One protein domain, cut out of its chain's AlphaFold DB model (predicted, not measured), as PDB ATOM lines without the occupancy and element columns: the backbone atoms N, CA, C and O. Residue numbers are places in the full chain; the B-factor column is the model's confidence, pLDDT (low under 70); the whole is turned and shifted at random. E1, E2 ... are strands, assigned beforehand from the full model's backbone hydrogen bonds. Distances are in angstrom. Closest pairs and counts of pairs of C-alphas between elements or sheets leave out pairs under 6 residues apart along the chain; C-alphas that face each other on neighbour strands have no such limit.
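This is residues 62 to 104 of the 118 residues of an uncharacterized protein of Candidatus Bathyarchaeota archaeon (UniProt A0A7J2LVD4). With little regular structure, this is a long, thin two-stranded ribbon: E1 and E2 run out, and E3 and E4 run back beside them. After E4 a tail folds back, and its residues 94 to 104 stick out free. The 43 printed residues hold four named strands, E1 to E4, and no named helix, in two antiparallel sheets, E1 - E4 and E2 - E3; the class is all strand, with 15 residues in named elements. It is only just loose, close to extended, with radius of gyration of the C-alphas 13.3 A, and spans 41 by 25 by 12 A.

E1, residues 62 to 64, is antiparallel to E4, residues 84 to 86, at 141 degrees; N 63 and O 85 are within hydrogen-bond range at 2.9 A. E2, residues 69 to 72, and E3, residues 77 to 81, form a hairpin at 164 degrees, with N 81 and O 69 at 2.8 A. E3 runs on into E4 at 18 degrees. E1 and E3 are apart.

E1 begins at C-alpha 62 (34.526, 71.341, -46.494) and is 6.9 A long; E2 is 10.0 A, E3 11.0 A. E4, 7.0 A, ends at C-alpha 86 (36.547, 75.667, -45.582).

The C-alphas farthest apart, of Thr 75 and Gly 89, are 41.4 A apart. The printed part has no cut, and its three links between strands are tight. Residues 88 to 90 are under pLDDT 70.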
ATOM      1  N   LEU A  62      35.754  70.574 -46.303       88.56
ATOM      2  CA  LEU A  62      34.526  71.341 -46.494       88.56
ATOM      3  C   LEU A  62      33.534  70.992 -45.389       88.56
ATOM      4  O   LEU A  62      33.275  69.821 -45.112       88.56
ATOM      5  N   GLN A  63      32.967  72.014 -44.762       87.25
ATOM      6  CA  GLN A  63      31.946  71.869 -43.732       87.25
ATOM      7  C   GLN A  63      30.708  72.665 -44.121       87.25
ATOM      8  O   GLN A  63      30.822  73.769 -44.654       87.25
ATOM      9  N   LEU A  64      29.524  72.141 -43.804       89.38
ATOM     10  CA  LEU A  64      28.283  72.899 -43.938       89.38
ATOM     11  C   LEU A  64      28.320  74.107 -42.987       89.38
ATOM     12  O   LEU A  64      28.692  73.991 -41.818       89.38
ATOM     13  N   ASN A  65      27.961  75.279 -43.500       88.19
ATOM     14  CA  ASN A  65      27.970  76.540 -42.775       88.19
ATOM     15  C   ASN A  65      26.547  77.083 -42.611       88.19
ATOM     16  O   ASN A  65      26.081  77.887 -43.415       88.19
ATOM     17  N   GLY A  66      25.868  76.656 -41.551       87.19
ATOM     18  CA  GLY A  66      24.506  77.086 -41.249       87.19
ATOM     19  C   GLY A  66      23.450  76.170 -41.862       87.19
ATOM     20  O   GLY A  66      23.609  74.951 -41.870       87.19
ATOM     21  N   HIS A  67      22.349  76.760 -42.327       90.00
ATOM     22  CA  HIS A  67      21.161  76.028 -42.761       90.00
ATOM     23  C   HIS A  67      21.117  75.861 -44.278       90.00
ATOM     24  O   HIS A  67      21.446  76.781 -45.028       90.00
ATOM     25  N   ILE A  68      20.649  74.697 -44.723       90.75
ATOM     26  CA  ILE A  68      20.343  74.448 -46.131       90.75
ATOM     27  C   ILE A  68      19.064  75.212 -46.463       90.75
ATOM     28  O   ILE A  68      18.036  75.025 -45.809       90.75
ATOM     29  N   ILE A  69      19.132  76.079 -47.468       91.19
ATOM     30  CA  ILE A  69      17.998  76.901 -47.894       91.19
ATOM     31  C   ILE A  69      17.431  76.367 -49.205       91.19
ATOM     32  O   ILE A  69      18.164  76.045 -50.141       91.19
ATOM     33  N   GLY A  70      16.107  76.261 -49.259       91.12
ATOM     34  CA  GLY A  70      15.380  75.685 -50.380       91.12
ATOM     35  C   GLY A  70      14.247  76.591 -50.841       91.12
ATOM     36  O   GLY A  70      13.472  77.075 -50.017       91.12
ATOM     37  N   LYS A  71      14.122  76.808 -52.153       92.06
ATOM     38  CA  LYS A  71      12.973  77.504 -52.747       92.06
ATOM     39  C   LYS A  71      11.993  76.482 -53.315       92.06
ATOM     40  O   LYS A  71      12.353  75.717 -54.209       92.06
ATOM     41  N   THR A  72      10.759  76.502 -52.815       90.50
ATOM     42  CA  THR A  72       9.653  75.649 -53.276       90.50
ATOM     43  C   THR A  72       8.648  76.434 -54.119       90.50
ATOM     44  O   THR A  72       8.478  77.638 -53.929       90.50
ATOM     45  N   ASN A  73       7.975  75.745 -55.038       90.19
ATOM     46  CA  ASN A  73       6.814  76.249 -55.781       90.19
ATOM     47  C   ASN A  73       5.545  75.477 -55.383       90.19
ATOM     48  O   ASN A  73       4.818  74.948 -56.220       90.19
ATOM     49  N   GLY A  74       5.359  75.290 -54.074       82.56
ATOM     50  CA  GLY A  74       4.205  74.620 -53.462       82.56
ATOM     51  C   GLY A  74       4.209  73.091 -53.557       82.56
ATOM     52  O   GLY A  74       3.793  72.435 -52.611       82.56
ATOM     53  N   THR A  75       4.725  72.523 -54.652       83.44
ATOM     54  CA  THR A  75       4.725  71.064 -54.898       83.44
ATOM     55  C   THR A  75       6.136  70.480 -55.011       83.44
ATOM     56  O   THR A  75       6.372  69.350 -54.596       83.44
ATOM     57  N   TYR A  76       7.090  71.257 -55.533       84.50
ATOM     58  CA  TYR A  76       8.456  70.804 -55.807       84.50
ATOM     59  C   TYR A  76       9.500  71.780 -55.269       84.50
ATOM     60  O   TYR A  76       9.303  73.000 -55.291       84.50
ATOM     61  N   LEU A  77      10.637  71.229 -54.845       83.38
ATOM     62  CA  LEU A  77      11.848  71.977 -54.529       83.38
ATOM     63  C   LEU A  77      12.575  72.322 -55.838       83.38
ATOM     64  O   LEU A  77      12.965  71.424 -56.575       83.38
ATOM     65  N   ILE A  78      12.730  73.614 -56.136       87.44
ATOM     66  CA  ILE A  78      13.298  74.089 -57.413       87.44
ATOM     67  C   ILE A  78      14.774  74.464 -57.264       87.44
ATOM     68  O   ILE A  78      15.573  74.216 -58.158       87.44
ATOM     69  N   ILE A  79      15.140  75.086 -56.142       87.81
ATOM     70  CA  ILE A  79      16.516  75.511 -55.867       87.81
ATOM     71  C   ILE A  79      16.876  75.069 -54.460       87.81
ATOM     72  O   ILE A  79      16.098  75.285 -53.531       87.81
ATOM     73  N   THR A  80      18.066  74.503 -54.302       88.38
ATOM     74  CA  THR A  80      18.660  74.195 -53.001       88.38
ATOM     75  C   THR A  80      20.052  74.795 -52.953       88.38
ATOM     76  O   THR A  80      20.867  74.532 -53.834       88.38
ATOM     77  N   ALA A  81      20.328  75.608 -51.939       90.12
ATOM     78  CA  ALA A  81      21.654  76.151 -51.695       90.12
ATOM     79  C   ALA A  81      22.233  75.560 -50.408       90.12
ATOM     80  O   ALA A  81      21.627  75.621 -49.334       90.12
ATOM     81  N   PHE A  82      23.429  74.993 -50.552       89.69
ATOM     82  CA  PHE A  82      24.231  74.422 -49.480       89.69
ATOM     83  C   PHE A  82      25.353  75.408 -49.152       89.69
ATOM     84  O   PHE A  82      26.356  75.449 -49.869       89.69
ATOM     85  N   PRO A  83      25.205  76.248 -48.115       90.12
ATOM     86  CA  PRO A  83      26.295  77.116 -47.703       90.12
ATOM     87  C   PRO A  83      27.413  76.248 -47.123       90.12
ATOM     88  O   PRO A  83      27.208  75.533 -46.148       90.12
ATOM     89  N   ILE A  84      28.601  76.301 -47.716       90.31
ATOM     90  CA  ILE A  84      29.773  75.548 -47.262       90.31
ATOM     91  C   ILE A  84      30.909  76.503 -46.908       90.31
ATOM     92  O   ILE A  84      31.066  77.564 -47.511       90.31
ATOM     93  N   LYS A  85      31.703  76.133 -45.905       87.75
ATOM     94  CA  LYS A  85      32.931  76.826 -45.505       87.75
ATOM     95  C   LYS A  85      34.103  75.857 -45.526       87.75
ATOM     96  O   LYS A  85      33.945  74.675 -45.235       87.75
ATOM     97  N   VAL A  86      35.288  76.383 -45.811       87.38
ATOM     98  CA  VAL A  86      36.547  75.667 -45.582       87.38
ATOM     99  C   VAL A  86      36.909  75.705 -44.096       87.38
ATOM    100  O   VAL A  86      36.580  76.667 -43.390       87.38
ATOM    101  N   SER A  87      37.580  74.667 -43.613       81.38
ATOM    102  CA  SER A  87      38.090  74.603 -42.240       81.38
ATOM    103  C   SER A  87      39.145  75.677 -41.927       81.38
ATOM    104  O   SER A  87      39.741  76.302 -42.809       81.38
ATOM    105  N   VAL A  88      39.357  75.926 -40.630       69.69
ATOM    106  CA  VAL A  88      40.306  76.927 -40.117       69.69
ATOM    107  C   VAL A  88      41.758  76.466 -40.319       69.69
ATOM    108  O   VAL A  88      42.362  75.848 -39.458       69.69
ATOM    109  N   GLY A  89      42.304  76.741 -41.502       65.81
ATOM    110  CA  GLY A  89      43.689  76.407 -41.902       65.81
ATOM    111  C   GLY A  89      43.960  76.680 -43.387       65.81
ATOM    112  O   GLY A  89      44.832  76.079 -43.998       65.81
ATOM    113  N   LYS A  90      43.130  77.564 -43.953       68.62
ATOM    114  CA  LYS A  90      42.791  77.791 -45.363       68.62
ATOM    115  C   LYS A  90      43.827  77.330 -46.398       68.62
ATOM    116  O   LYS A  90      44.759  78.062 -46.721       68.62
ATOM    117  N   SER A  91      43.513  76.215 -47.049       75.00
ATOM    118  CA  SER A  91      43.829  76.021 -48.462       75.00
ATOM    119  C   SER A  91      42.529  75.943 -49.263       75.00
ATOM    120  O   SER A  91      41.541  75.364 -48.803       75.00
ATOM    121  N   GLY A  92      42.496  76.627 -50.407       80.12
ATOM    122  CA  GLY A  92      41.304  76.728 -51.247       80.12
ATOM    123  C   GLY A  92      40.910  75.369 -51.818       80.12
ATOM    124  O   GLY A  92      41.771  74.582 -52.200       80.12
ATOM    125  N   VAL A  93      39.607  75.105 -51.878       86.12
ATOM    126  CA  VAL A  93      39.050  73.930 -52.557       86.12
ATOM    127  C   VAL A  93      38.461  74.399 -53.880       86.12
ATOM    128  O   VAL A  93      37.707  75.371 -53.904       86.12
ATOM    129  N   ASP A  94      38.833  73.734 -54.971       87.19
ATOM    130  CA  ASP A  94      38.270  74.014 -56.289       87.19
ATOM    131  C   ASP A  94      36.862  73.416 -56.397       87.19
ATOM    132  O   ASP A  94      36.669  72.226 -56.145       87.19
ATOM    133  N   LEU A  95      35.889  74.252 -56.763       88.25
ATOM    134  CA  LEU A  95      34.479  73.887 -56.939       88.25
ATOM    135  C   LEU A  95      34.044  73.994 -58.409       88.25
ATOM    136  O   LEU A  95      32.884  74.282 -58.710       88.25
ATOM    137  N   ASN A  96      34.983  73.809 -59.337       91.56
ATOM    138  CA  ASN A  96      34.699  73.764 -60.765       91.56
ATOM    139  C   ASN A  96      33.657  72.672 -61.094       91.56
ATOM    140  O   ASN A  96      33.643  71.588 -60.505       91.56
ATOM    141  N   VAL A  97      32.797  72.947 -62.077       85.56
ATOM    142  CA  VAL A  97      31.732  72.046 -62.547       85.56
ATOM    143  C   VAL A  97      32.261  70.705 -63.069       85.56
ATOM    144  O   VAL A  97      31.541  69.715 -63.037       85.56
ATOM    145  N   ASN A  98      33.521  70.654 -63.511       90.00
ATOM    146  CA  ASN A  98      34.148  69.425 -64.009       90.00
ATOM    147  C   ASN A  98      34.729  68.536 -62.896       90.00
ATOM    148  O   ASN A  98      35.023  67.368 -63.140       90.00
ATOM    149  N   THR A  99      34.947  69.085 -61.698       86.44
ATOM    150  CA  THR A  99      35.581  68.386 -60.565       86.44
ATOM    151  C   THR A  99      34.602  68.119 -59.424       86.44
ATOM    152  O   THR A  99      34.842  67.233 -58.605       86.44
ATOM    153  N   THR A 100      33.486  68.850 -59.382       87.38
ATOM    154  CA  THR A 100      32.474  68.754 -58.326       87.38
ATOM    155  C   THR A 100      31.283  67.926 -58.791       87.38
ATOM    156  O   THR A 100      30.642  68.256 -59.785       87.38
ATOM    157  N   ILE A 101      30.944  66.877 -58.040       86.50
ATOM    158  CA  ILE A 101      29.780  66.024 -58.308       86.50
ATOM    159  C   ILE A 101      28.716  66.278 -57.239       86.50
ATOM    160  O   ILE A 101      28.999  66.215 -56.044       86.50
ATOM    161  N   VAL A 102      27.480  66.516 -57.677       84.25
ATOM    162  CA  VAL A 102      26.295  66.568 -56.814       84.25
ATOM    163  C   VAL A 102      25.337  65.474 -57.270       84.25
ATOM    164  O   VAL A 102      24.868  65.495 -58.404       84.25
ATOM    165  N   SER A 103      25.055  64.508 -56.394       82.38
ATOM    166  CA  SER A 103      24.109  63.419 -56.659       82.38
ATOM    167  C   SER A 103      22.848  63.585 -55.818       82.38
ATOM    168  O   SER A 103      22.934  63.714 -54.596       82.38
ATOM    169  N   ILE A 104      21.685  63.514 -56.459       79.62
ATOM    170  CA  ILE A 104      20.391  63.454 -55.778       79.62
ATOM    171  C   ILE A 104      19.986  61.982 -55.730       79.62
ATOM    172  O   ILE A 104      19.741  61.365 -56.763       79.62
TER     173      ILE A 104